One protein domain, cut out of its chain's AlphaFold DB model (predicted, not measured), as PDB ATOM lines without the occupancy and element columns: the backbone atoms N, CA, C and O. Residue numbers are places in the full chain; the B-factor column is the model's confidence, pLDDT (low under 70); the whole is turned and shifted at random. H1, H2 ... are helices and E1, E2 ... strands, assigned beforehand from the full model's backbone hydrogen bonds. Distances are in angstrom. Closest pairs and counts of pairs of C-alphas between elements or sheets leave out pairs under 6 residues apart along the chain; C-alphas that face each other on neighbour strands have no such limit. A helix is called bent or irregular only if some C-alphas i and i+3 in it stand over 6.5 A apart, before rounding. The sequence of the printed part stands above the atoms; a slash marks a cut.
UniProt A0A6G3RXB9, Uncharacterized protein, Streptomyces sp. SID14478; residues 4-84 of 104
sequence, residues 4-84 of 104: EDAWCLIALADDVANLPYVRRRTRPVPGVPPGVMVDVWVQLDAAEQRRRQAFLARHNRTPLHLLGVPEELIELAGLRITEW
ATOM      1  N   GLU A   4     -41.929 -40.586 -21.874       88.31
ATOM      2  CA  GLU A   4     -41.768 -41.790 -22.693       88.31
ATOM      3  C   GLU A   4     -42.101 -41.522 -24.168       88.31
ATOM      4  O   GLU A   4     -41.328 -41.915 -25.041       88.31
ATOM      5  N   ASP A   5     -43.172 -40.770 -24.450       89.62
ATOM      6  CA  ASP A   5     -43.526 -40.369 -25.820       89.62
ATOM      7  C   ASP A   5     -42.423 -39.515 -26.456       89.62
ATOM      8  O   ASP A   5     -42.039 -39.741 -27.603       89.62
ATOM      9  N   ALA A   6     -41.879 -38.557 -25.697       90.19
ATOM     10  CA  ALA A   6     -40.794 -37.700 -26.166       90.19
ATOM     11  C   ALA A   6     -39.536 -38.517 -26.497       90.19
ATOM     12  O   ALA A   6     -38.908 -38.290 -27.529       90.19
ATOM     13  N   TRP A   7     -39.193 -39.502 -25.662       92.69
ATOM     14  CA  TRP A   7     -38.060 -40.389 -25.920       92.69
ATOM     15  C   TRP A   7     -38.292 -41.260 -27.160       92.69
ATOM     16  O   TRP A   7     -37.394 -41.407 -27.987       92.69
ATOM     17  N   CYS A   8     -39.504 -41.794 -27.336       93.94
ATOM     18  CA  CYS A   8     -39.866 -42.565 -28.526       93.94
ATOM     19  C   CYS A   8     -39.764 -41.729 -29.806       93.94
ATOM     20  O   CYS A   8     -39.241 -42.212 -30.807       93.94
ATOM     21  N   LEU A   9     -40.217 -40.474 -29.769       94.00
ATOM     22  CA  LEU A   9     -40.094 -39.555 -30.898       94.00
ATOM     23  C   LEU A   9     -38.636 -39.233 -31.226       94.00
ATOM     24  O   LEU A   9     -38.268 -39.254 -32.394       94.00
ATOM     25  N   ILE A  10     -37.799 -38.989 -30.214       94.50
ATOM     26  CA  ILE A  10     -36.360 -38.766 -30.415       94.50
ATOM     27  C   ILE A  10     -35.708 -40.003 -31.047       94.50
ATOM     28  O   ILE A  10     -34.955 -39.864 -32.002       94.50
ATOM     29  N   ALA A  11     -36.037 -41.208 -30.574       94.81
ATOM     30  CA  ALA A  11     -35.498 -42.447 -31.134       94.81
ATOM     31  C   ALA A  11     -35.897 -42.657 -32.607       94.81
ATOM     32  O   ALA A  11     -35.082 -43.120 -33.399       94.81
ATOM     33  N   LEU A  12     -37.134 -42.308 -32.984       94.81
ATOM     34  CA  LEU A  12     -37.595 -42.378 -34.379       94.81
ATOM     35  C   LEU A  12     -36.987 -41.286 -35.263       94.81
ATOM     36  O   LEU A  12     -36.772 -41.532 -36.446       94.81
ATOM     37  N   ALA A  13     -36.741 -40.097 -34.708       94.31
ATOM     38  CA  ALA A  13     -36.069 -39.007 -35.411       94.31
ATOM     39  C   ALA A  13     -34.600 -39.341 -35.710       94.31
ATOM     40  O   ALA A  13     -34.082 -38.937 -36.747       94.31
ATOM     41  N   ASP A  14     -33.947 -40.065 -34.799       94.94
ATOM     42  CA  ASP A  14     -32.553 -40.492 -34.932       94.94
ATOM     43  C   ASP A  14     -32.403 -41.654 -35.928       94.94
ATOM     44  O   ASP A  14     -31.600 -41.578 -36.857       94.94
ATOM     45  N   ASP A  15     -33.214 -42.709 -35.780       94.69
ATOM     46  CA  ASP A  15     -33.195 -43.867 -36.677       94.69
ATOM     47  C   ASP A  15     -34.568 -44.560 -36.757       94.69
ATOM     48  O   ASP A  15     -35.111 -45.066 -35.768       94.69
ATOM     49  N   VAL A  16     -35.107 -44.664 -37.975       92.81
ATOM     50  CA  VAL A  16     -36.367 -45.360 -38.286       92.81
ATOM     51  C   VAL A  16     -36.320 -46.842 -37.886       92.81
ATOM     52  O   VAL A  16     -37.358 -47.433 -37.572       92.81
ATOM     53  N   ALA A  17     -35.134 -47.456 -37.810       94.81
ATOM     54  CA  ALA A  17     -34.956 -48.826 -37.334       94.81
ATOM     55  C   ALA A  17     -35.371 -49.022 -35.863       94.81
ATOM     56  O   ALA A  17     -35.586 -50.160 -35.438       94.81
ATOM     57  N   ASN A  18     -35.578 -47.945 -35.095       95.44
ATOM     58  CA  ASN A  18     -36.144 -48.006 -33.746       95.44
ATOM     59  C   ASN A  18     -37.648 -48.319 -33.717       95.44
ATOM     60  O   ASN A  18     -38.205 -48.554 -32.641       95.44
ATOM     61  N   LEU A  19     -38.329 -48.392 -34.863       94.88
ATOM     62  CA  LEU A  19     -39.764 -48.666 -34.923       94.88
ATOM     63  C   LEU A  19     -40.205 -49.931 -34.150       94.88
ATOM     64  O   LEU A  19     -41.160 -49.839 -33.376       94.88
ATOM     65  N   PRO A  20     -39.534 -51.099 -34.239       94.38
ATOM     66  CA  PRO A  20     -39.895 -52.271 -33.435       94.38
ATOM     67  C   PRO A  20     -39.666 -52.079 -31.930       94.38
ATOM     68  O   PRO A  20     -40.326 -52.725 -31.113       94.38
ATOM     69  N   TYR A  21     -38.708 -51.237 -31.537       92.56
ATOM     70  CA  TYR A  21     -38.501 -50.877 -30.136       92.56
ATOM     71  C   TYR A  21     -39.662 -50.018 -29.635       92.56
ATOM     72  O   TYR A  21     -40.296 -50.377 -28.642       92.56
ATOM     73  N   VAL A  22     -39.998 -48.957 -30.368       94.12
ATOM     74  CA  VAL A  22     -41.084 -48.043 -30.002       94.12
ATOM     75  C   VAL A  22     -42.422 -48.773 -29.949       94.12
ATOM     76  O   VAL A  22     -43.101 -48.675 -28.935       94.12
ATOM     77  N   ARG A  23     -42.743 -49.616 -30.941       92.88
ATOM     78  CA  ARG A  23     -43.977 -50.427 -30.956       92.88
ATOM     79  C   ARG A  23     -44.168 -51.306 -29.720       92.88
ATOM     80  O   ARG A  23     -45.296 -51.629 -29.372       92.88
ATOM     81  N   ARG A  24     -43.078 -51.742 -29.079       90.94
ATOM     82  CA  ARG A  24     -43.135 -52.546 -27.844       90.94
ATOM     83  C   ARG A  24     -43.375 -51.697 -26.596       90.94
ATOM     84  O   ARG A  24     -43.796 -52.236 -25.576       90.94
ATOM     85  N   ARG A  25     -43.085 -50.399 -26.665       88.31
ATOM     86  CA  ARG A  25     -43.308 -49.423 -25.590       88.31
ATOM     87  C   ARG A  25     -44.699 -48.804 -25.663       88.31
ATOM     88  O   ARG A  25     -45.282 -48.500 -24.626       88.31
ATOM     89  N   THR A  26     -45.269 -48.685 -26.857       86.94
ATOM     90  CA  THR A  26     -46.623 -48.167 -27.048       86.94
ATOM     91  C   THR A  26     -47.682 -49.147 -26.564       86.94
ATOM     92  O   THR A  26     -47.801 -50.274 -27.040       86.94
ATOM     93  N   ARG A  27     -48.499 -48.696 -25.605       76.56
ATOM     94  CA  ARG A  27     -49.680 -49.437 -25.157       76.56
ATOM     95  C   ARG A  27     -50.891 -49.015 -25.989       76.56
ATOM     96  O   ARG A  27     -51.217 -47.827 -26.002       76.56
ATOM     97  N   PRO A  28     -51.598 -49.949 -26.644       71.06
ATOM     98  CA  PRO A  28     -52.849 -49.618 -27.299       71.06
ATOM     99  C   PRO A  28     -53.884 -49.236 -26.237       71.06
ATOM    100  O   PRO A  28     -54.185 -50.011 -25.333       71.06
ATOM    101  N   VAL A  29     -54.451 -48.040 -26.348       73.19
ATOM    102  CA  VAL A  29     -55.677 -47.673 -25.627       73.19
ATOM    103  C   VAL A  29     -56.872 -47.955 -26.543       73.19
ATOM    104  O   VAL A  29     -56.880 -47.475 -27.683       73.19
ATOM    105  N   PRO A  30     -57.887 -48.688 -26.076       78.62
ATOM    106  CA  PRO A  30     -59.086 -48.955 -26.860       78.62
ATOM    107  C   PRO A  30     -59.762 -47.674 -27.372       78.62
ATOM    108  O   PRO A  30     -59.849 -46.683 -26.651       78.62
ATOM    109  N   GLY A  31     -60.255 -47.706 -28.613       80.38
ATOM    110  CA  GLY A  31     -61.120 -46.660 -29.176       80.38
ATOM    111  C   GLY A  31     -60.431 -45.380 -29.659       80.38
ATOM    112  O   GLY A  31     -61.117 -44.511 -30.187       80.38
ATOM    113  N   VAL A  32     -59.106 -45.253 -29.527       80.81
ATOM    114  CA  VAL A  32     -58.361 -44.082 -30.021       80.81
ATOM    115  C   VAL A  32     -57.258 -44.541 -30.983       80.81
ATOM    116  O   VAL A  32     -56.371 -45.292 -30.556       80.81
ATOM    117  N   PRO A  33     -57.294 -44.130 -32.263       86.25
ATOM    118  CA  PRO A  33     -56.273 -44.517 -33.231       86.25
ATOM    119  C   PRO A  33     -54.907 -43.886 -32.898       86.25
ATOM    120  O   PRO A  33     -54.852 -42.849 -32.231       86.25
ATOM    121  N   PRO A  34     -53.793 -44.520 -33.306       90.50
ATOM    122  CA  PRO A  34     -52.485 -43.875 -33.298       90.50
ATOM    123  C   PRO A  34     -52.442 -42.712 -34.300       90.50
ATOM    124  O   PRO A  34     -53.238 -42.682 -35.236       90.50
ATOM    125  N   GLY A  35     -51.522 -41.771 -34.093       91.38
ATOM    126  CA  GLY A  35     -51.358 -40.584 -34.936       91.38
ATOM    127  C   GLY A  35     -51.117 -39.305 -34.138       91.38
ATOM    128  O   GLY A  35     -50.829 -39.344 -32.931       91.38
ATOM    129  N   VAL A  36     -51.226 -38.165 -34.822       90.75
ATOM    130  CA  VAL A  36     -51.024 -36.844 -34.228       90.75
ATOM    131  C   VAL A  36     -52.370 -36.159 -34.017       90.75
ATOM    132  O   VAL A  36     -53.169 -35.979 -34.929       90.75
ATOM    133  N   MET A  37     -52.623 -35.740 -32.783       90.00
ATOM    134  CA  MET A  37     -53.754 -34.887 -32.435       90.00
ATOM    135  C   MET A  37     -53.237 -33.497 -32.115       90.00
ATOM    136  O   MET A  37     -52.221 -33.362 -31.446       90.00
ATOM    137  N   VAL A  38     -53.947 -32.459 -32.534       89.19
ATOM    138  CA  VAL A  38     -53.601 -31.084 -32.165       89.19
ATOM    139  C   VAL A  38     -54.389 -30.708 -30.911       89.19
ATOM    140  O   VAL A  38     -55.590 -30.975 -30.837       89.19
ATOM    141  N   ASP A  39     -53.724 -30.136 -29.904       90.75
ATOM    142  CA  ASP A  39     -54.434 -29.601 -28.739       90.75
ATOM    143  C   ASP A  39     -55.229 -28.330 -29.061       90.75
ATOM    144  O   ASP A  39     -55.233 -27.818 -30.176       90.75
ATOM    145  N   VAL A  40     -55.972 -27.830 -28.078       89.44
ATOM    146  CA  VAL A  40     -56.822 -26.654 -28.252       89.44
ATOM    147  C   VAL A  40     -56.169 -25.470 -27.552       89.44
ATOM    148  O   VAL A  40     -56.194 -25.382 -26.327       89.44
ATOM    149  N   TRP A  41     -55.626 -24.526 -28.329       90.00
ATOM    150  CA  TRP A  41     -54.899 -23.356 -27.809       90.00
ATOM    151  C   TRP A  41     -55.656 -22.612 -26.697       90.00
ATOM    152  O   TRP A  41     -55.085 -22.282 -25.661       90.00
ATOM    153  N   VAL A  42     -56.960 -22.379 -26.888       89.38
ATOM    154  CA  VAL A  42     -57.798 -21.622 -25.938       89.38
ATOM    155  C   VAL A  42     -58.043 -22.349 -24.611       89.38
ATOM    156  O   VAL A  42     -58.495 -21.722 -23.659       89.38
ATOM    157  N   GLN A  43     -57.748 -23.649 -24.536       93.38
ATOM    158  CA  GLN A  43     -57.846 -24.441 -23.307       93.38
ATOM    159  C   GLN A  43     -56.534 -24.453 -22.508       93.38
ATOM    160  O   GLN A  43     -56.511 -24.944 -21.381       93.38
ATOM    161  N   LEU A  44     -55.442 -23.921 -23.069       92.50
ATOM    162  CA  LEU A  44     -54.160 -23.802 -22.379       92.50
ATOM    163  C   LEU A  44     -54.198 -22.648 -21.376       92.50
ATOM    164  O   LEU A  44     -54.749 -21.583 -21.665       92.50
ATOM    165  N   ASP A  45     -53.541 -22.819 -20.232       95.19
ATOM    166  CA  ASP A  45     -53.368 -21.725 -19.281       95.19
ATOM    167  C   ASP A  45     -52.424 -20.627 -19.818       95.19
ATOM    168  O   ASP A  45     -51.648 -20.810 -20.762       95.19
ATOM    169  N   ALA A  46     -52.471 -19.451 -19.191       94.88
ATOM    170  CA  ALA A  46     -51.690 -18.297 -19.627       94.88
ATOM    171  C   ALA A  46     -50.166 -18.479 -19.482       94.88
ATOM    172  O   ALA A  46     -49.402 -17.755 -20.124       94.88
ATOM    173  N   ALA A  47     -49.684 -19.366 -18.607       96.50
ATOM    174  CA  ALA A  47     -48.254 -19.633 -18.465       96.50
ATOM    175  C   ALA A  47     -47.753 -20.504 -19.624       96.50
ATOM    176  O   ALA A  47     -46.730 -20.189 -20.237       96.50
ATOM    177  N   GLU A  48     -48.515 -21.532 -19.985       94.62
ATOM    178  CA  GLU A  48     -48.227 -22.429 -21.096       94.62
ATOM    179  C   GLU A  48     -48.324 -21.710 -22.444       94.62
ATOM    180  O   GLU A  48     -47.424 -21.847 -23.276       94.62
ATOM    181  N   GLN A  49     -49.336 -20.856 -22.638       94.38
ATOM    182  CA  GLN A  49     -49.430 -20.010 -23.833       94.38
ATOM    183  C   GLN A  49     -48.171 -19.145 -24.011       94.38
ATOM    184  O   GLN A  49     -47.575 -19.130 -25.090       94.38
ATOM    185  N   ARG A  50     -47.702 -18.482 -22.940       94.75
ATOM    186  CA  ARG A  50     -46.471 -17.669 -22.969       94.75
ATOM    187  C   ARG A  50     -45.229 -18.508 -23.257       94.75
ATOM    188  O   ARG A  50     -44.388 -18.099 -24.057       94.75
ATOM    189  N   ARG A  51     -45.111 -19.691 -22.645       95.06
ATOM    190  CA  ARG A  51     -43.993 -20.617 -22.881       95.06
ATOM    191  C   ARG A  51     -43.926 -21.045 -24.347       95.06
ATOM    192  O   ARG A  51     -42.854 -20.995 -24.950       95.06
ATOM    193  N   ARG A  52     -45.066 -21.426 -24.933       93.56
ATOM    194  CA  ARG A  52     -45.149 -21.836 -26.342       93.56
ATOM    195  C   ARG A  52     -44.895 -20.677 -27.294       93.56
ATOM    196  O   ARG A  52     -44.178 -20.861 -28.267       93.56
ATOM    197  N   GLN A  53     -45.395 -19.479 -26.995       92.31
ATOM    198  CA  GLN A  53     -45.079 -18.276 -27.772       92.31
ATOM    199  C   GLN A  53     -43.576 -17.981 -27.783       92.31
ATOM    200  O   GLN A  53     -43.015 -17.746 -28.849       92.31
ATOM    201  N   ALA A  54     -42.909 -18.048 -26.628       93.69
ATOM    202  CA  ALA A  54     -41.463 -17.849 -26.547       93.69
ATOM    203  C   ALA A  54     -40.688 -18.916 -27.342       93.69
ATOM    204  O   ALA A  54     -39.720 -18.599 -28.034       93.69
ATOM    205  N   PHE A  55     -41.135 -20.174 -27.288       93.19
ATOM    206  CA  PHE A  55     -40.556 -21.252 -28.086       93.19
ATOM    207  C   PHE A  55     -40.735 -21.006 -29.590       93.19
ATOM    208  O   PHE A  55     -39.766 -21.069 -30.343       93.19
ATOM    209  N   LEU A  56     -41.954 -20.680 -30.027       90.94
ATOM    210  CA  LEU A  56     -42.267 -20.399 -31.428       90.94
ATOM    211  C   LEU A  56     -41.502 -19.178 -31.943       90.94
ATOM    212  O   LEU A  56     -40.978 -19.224 -33.047       90.94
ATOM    213  N   ALA A  57     -41.348 -18.127 -31.136       90.31
ATOM    214  CA  ALA A  57     -40.536 -16.965 -31.499       90.31
ATOM    215  C   ALA A  57     -39.056 -17.328 -31.721       90.31
ATOM    216  O   ALA A  57     -38.386 -16.712 -32.546       90.31
ATOM    217  N   ARG A  58     -38.545 -18.336 -31.002       92.44
ATOM    218  CA  ARG A  58     -37.155 -18.796 -31.116       92.44
ATOM    219  C   ARG A  58     -36.933 -19.780 -32.266       92.44
ATOM    220  O   ARG A  58     -35.887 -19.731 -32.904       92.44
ATOM    221  N   HIS A  59     -37.873 -20.695 -32.492       88.75
ATOM    222  CA  HIS A  59     -37.684 -21.843 -33.389       88.75
ATOM    223  C   HIS A  59     -38.526 -21.781 -34.668       88.75
ATOM    224  O   HIS A  59     -38.259 -22.533 -35.603       88.75
ATOM    225  N   ASN A  60     -39.537 -20.909 -34.714       87.25
ATOM    226  CA  ASN A  60     -40.502 -20.751 -35.807       87.25
ATOM    227  C   ASN A  60     -41.174 -22.063 -36.259       87.25
ATOM    228  O   ASN A  60     -41.616 -22.195 -37.397       87.25
ATOM    229  N   ARG A  61     -41.193 -23.066 -35.378       88.25
ATOM    230  CA  ARG A  61     -41.720 -24.413 -35.601       88.25
ATOM    231  C   ARG A  61     -42.221 -24.965 -34.283       88.25
ATOM    232  O   ARG A  61     -41.709 -24.598 -33.224       88.25
ATOM    233  N   THR A  62     -43.195 -25.856 -34.352       90.00
ATOM    234  CA  THR A  62     -43.630 -26.610 -33.179       90.00
ATOM    235  C   THR A  62     -42.652 -27.760 -32.877       90.00
ATOM    236  O   THR A  62     -41.820 -28.081 -33.732       90.00
ATOM    237  N   PRO A  63     -42.688 -28.378 -31.682       88.94
ATOM    238  CA  PRO A  63     -41.733 -29.418 -31.313       88.94
ATOM    239  C   PRO A  63     -41.687 -30.604 -32.281       88.94
ATOM    240  O   PRO A  63     -40.590 -30.984 -32.683       88.94
ATOM    241  N   LEU A  64     -42.828 -31.160 -32.706       90.12
ATOM    242  CA  LEU A  64     -42.811 -32.288 -33.644       90.12
ATOM    243  C   LEU A  64     -42.279 -31.885 -35.022       90.12
ATOM    244  O   LEU A  64     -41.479 -32.613 -35.604       90.12
ATOM    245  N   HIS A  65     -42.624 -30.686 -35.502       88.69
ATOM    246  CA  HIS A  65     -42.057 -30.141 -36.739       88.69
ATOM    247  C   HIS A  65     -40.547 -29.885 -36.644       88.69
ATOM    248  O   HIS A  65     -39.846 -29.932 -37.653       88.69
ATOM    249  N   LEU A  66     -40.034 -29.581 -35.450       90.56
ATOM    250  CA  LEU A  66     -38.599 -29.441 -35.214       90.56
ATOM    251  C   LEU A  66     -37.899 -30.808 -35.199       90.56
ATOM    252  O   LEU A  66     -36.790 -30.913 -35.711       90.56
ATOM    253  N   LEU A  67     -38.547 -31.836 -34.640       91.31
ATOM    254  CA  LEU A  67     -38.040 -33.211 -34.624       91.31
ATOM    255  C   LEU A  67     -38.056 -33.866 -36.011       91.31
ATOM    256  O   LEU A  67     -37.244 -34.746 -36.268       91.31
ATOM    257  N   GLY A  68     -38.961 -33.448 -36.900       90.12
ATOM    258  CA  GLY A  68     -39.012 -33.939 -38.279       90.12
ATOM    259  C   GLY A  68     -39.475 -35.392 -38.412       90.12
ATOM    260  O   GLY A  68     -39.239 -36.007 -39.448       90.12
ATOM    261  N   VAL A  69     -40.129 -35.943 -37.384       91.31
ATOM    262  CA  VAL A  69     -40.707 -37.294 -37.428       91.31
ATOM    263  C   VAL A  69     -41.982 -37.258 -38.278       91.31
ATOM    264  O   VAL A  69     -42.908 -36.527 -37.915       91.31
ATOM    265  N   PRO A  70     -42.070 -38.034 -39.374       90.69
ATOM    266  CA  PRO A  70     -43.279 -38.099 -40.192       90.69
ATOM    267  C   PRO A  70     -44.464 -38.668 -39.410       90.69
ATOM    268  O   PRO A  70     -44.298 -39.595 -38.611       90.69
ATOM    269  N   GLU A  71     -45.671 -38.168 -39.669       90.38
ATOM    270  CA  GLU A  71     -46.886 -38.665 -39.016       90.38
ATOM    271  C   GLU A  71     -47.134 -40.146 -39.330       90.38
ATOM    272  O   GLU A  71     -47.489 -40.916 -38.439       90.38
ATOM    273  N   GLU A  72     -46.822 -40.592 -40.547       90.75
ATOM    274  CA  GLU A  72     -46.917 -41.998 -40.940       90.75
ATOM    275  C   GLU A  72     -46.043 -42.886 -40.051       90.75
ATOM    276  O   GLU A  72     -46.423 -44.003 -39.698       90.75
ATOM    277  N   LEU A  73     -44.871 -42.388 -39.647       92.69
ATOM    278  CA  LEU A  73     -43.970 -43.131 -38.777       92.69
ATOM    279  C   LEU A  73     -44.514 -43.215 -37.344       92.69
ATOM    280  O   LEU A  73     -44.384 -44.254 -36.698       92.69
ATOM    281  N   ILE A  74     -45.171 -42.155 -36.868       93.00
ATOM    282  CA  ILE A  74     -45.860 -42.108 -35.568       93.00
ATOM    283  C   ILE A  74     -47.018 -43.111 -35.551       93.00
ATOM    284  O   ILE A  74     -47.147 -43.895 -34.608       93.00
ATOM    285  N   GLU A  75     -47.816 -43.145 -36.618       93.06
ATOM    286  CA  GLU A  75     -48.917 -44.094 -36.777       93.06
ATOM    287  C   GLU A  75     -48.430 -45.546 -36.822       93.06
ATOM    288  O   GLU A  75     -48.935 -46.393 -36.080       93.06
ATOM    289  N   LEU A  76     -47.408 -45.838 -37.637       92.81
ATOM    290  CA  LEU A  76     -46.814 -47.175 -37.742       92.81
ATOM    291  C   LEU A  76     -46.174 -47.632 -36.423       92.81
ATOM    292  O   LEU A  76     -46.185 -48.825 -36.101       92.81
ATOM    293  N   ALA A  77     -45.634 -46.692 -35.648       92.44
ATOM    294  CA  ALA A  77     -45.113 -46.936 -34.309       92.44
ATOM    295  C   ALA A  77     -46.219 -47.155 -33.258       92.44
ATOM    296  O   ALA A  77     -45.932 -47.559 -32.127       92.44
ATOM    297  N   GLY A  78     -47.486 -46.915 -33.611       92.50
ATOM    298  CA  GLY A  78     -48.621 -46.992 -32.697       92.50
ATOM    299  C   GLY A  78     -48.649 -45.862 -31.666       92.50
ATOM    300  O   GLY A  78     -49.329 -45.992 -30.645       92.50
ATOM    301  N   LEU A  79     -47.887 -44.786 -31.892       91.94
ATOM    302  CA  LEU A  79     -47.778 -43.643 -30.991       91.94
ATOM    303  C   LEU A  79     -49.001 -42.743 -31.089       91.94
ATOM    304  O   LEU A  79     -49.683 -42.678 -32.110       91.94
ATOM    305  N   ARG A  80     -49.251 -42.013 -30.002       90.38
ATOM    306  CA  ARG A  80     -50.264 -40.964 -29.951       90.38
ATOM    307  C   ARG A  80     -49.676 -39.716 -29.373       90.38
ATOM    308  O   ARG A  80     -49.371 -39.655 -28.185       90.38
ATOM    309  N   ILE A  81     -49.528 -38.729 -30.233       90.38
ATOM    310  CA  ILE A  81     -48.832 -37.506 -29.894       90.38
ATOM    311  C   ILE A  81     -49.832 -36.371 -29.925       90.38
ATOM    312  O   ILE A  81     -50.565 -36.199 -30.892       90.38
ATOM    313  N   THR A  82     -49.856 -35.593 -28.849       90.12
ATOM    314  CA  THR A  82     -50.545 -34.307 -28.847       90.12
ATOM    315  C   THR A  82     -49.557 -33.231 -29.269       90.12
ATOM    316  O   THR A  82     -48.640 -32.906 -28.512       90.12
ATOM    317  N   GLU A  83     -49.744 -32.706 -30.471       90.25
ATOM    318  CA  GLU A  83     -49.001 -31.587 -31.028       90.25
ATOM    319  C   GLU A  83     -49.653 -30.247 -30.651       90.25
ATOM    320  O   GLU A  83     -50.839 -30.172 -30.321       90.25
ATOM    321  N   TRP A  84     -48.860 -29.179 -30.648       91.00
ATOM    322  CA  TRP A  84     -49.289 -27.848 -30.259       91.00
ATOM    323  C   TRP A  84     -50.155 -27.210 -31.342       91.00
ATOM    324  O   TRP A  84     -49.716 -27.036 -32.480       91.00
TER     325      TRP A  84
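AT A GLANCE: This is residues 4 to 84 of the 104 residues of an uncharacterized protein of Streptomyces sp. SID14478 (UniProt A0A6G3RXB9). A cluster of helices, the hairpin of H1 and H2 with the short H5, stands at one end, and the lone helix H3 at the other. Between these ends lie the short strands E1 and E2, side by side, with H5 packed on E1; short H4 lies between H1 and H3, and residues 42 to 48 stick out. The 81 printed residues include five named helices and two strands in the order H1 H2 E1 H3 H4 H5 E2, mostly helix; the sheet, order E1 E2, is parallel. The whole is only just compact, close to loose, with a radius of gyration of the C-alphas of 13.7 A and spans of 37 by 29 by 19 A.

HOW THE PARTS SIT: H1, residues 4 to 14, and H2, residues 16 to 25, form a helical hairpin and touch, closest at the C-alphas of Cys 8 and Val 22, 5.8 A, at a shallow tilt of 16 degrees, opposite ways. E1, residues 35 to 38, and E2, residues 80 to 83, are parallel neighbours, with N 37 and O 81 2.8 A apart, within hydrogen-bond range. H3, residues 46 to 59, H4, residues 63 to 67, and H5, residues 71 to 76, lie between them along the chain, a strand-helix-strand unit of two parallel neighbour strands with helices between. The closest C-alphas of E1 and H5 are those of Gly 35 and Glu 75, 4.7 A. H1 and H4 only just touch, with 3 pairs of C-alphas within 8 A, closest at Ala 13 and Leu 67, 6.2 A. H2 and H5 only just touch, also with 3 pairs, closest at the C-alphas of Leu 19 and Leu 76, 7.7 A. H3 and H4 are close but not clearly touching, closest at the C-alphas of His 59 and Leu 66, 7.9 A. Every O i to N i+4 pair is within hydrogen-bond range in H1, H3, H4 and H5, and 3 of 6 in H2.

IN THESE COORDINATES: H1 begins at C-alpha 4 (-41.768, -41.790, -22.693) and is 15.4 A long. H2 is 15.0 A long and irregular, with C-alphas 17 and 20 7.2 A apart. H3, 20.0 A long, begins at C-alpha 46 (-51.690, -18.297, -19.627). E1 is 10.1 A, H4 6.2 A, H5 8.6 A and E2 9.5 A long; E2 ends at C-alpha 83 (-49.001, -31.587, -31.028).

THE WHOLE: The two C-alphas farthest apart, of Ala 17 and Ala 46, are 39.1 A apart. The printed part has no cut and no long link. The mean pLDDT of the printed part is 90.7, and no printed residue is under 70.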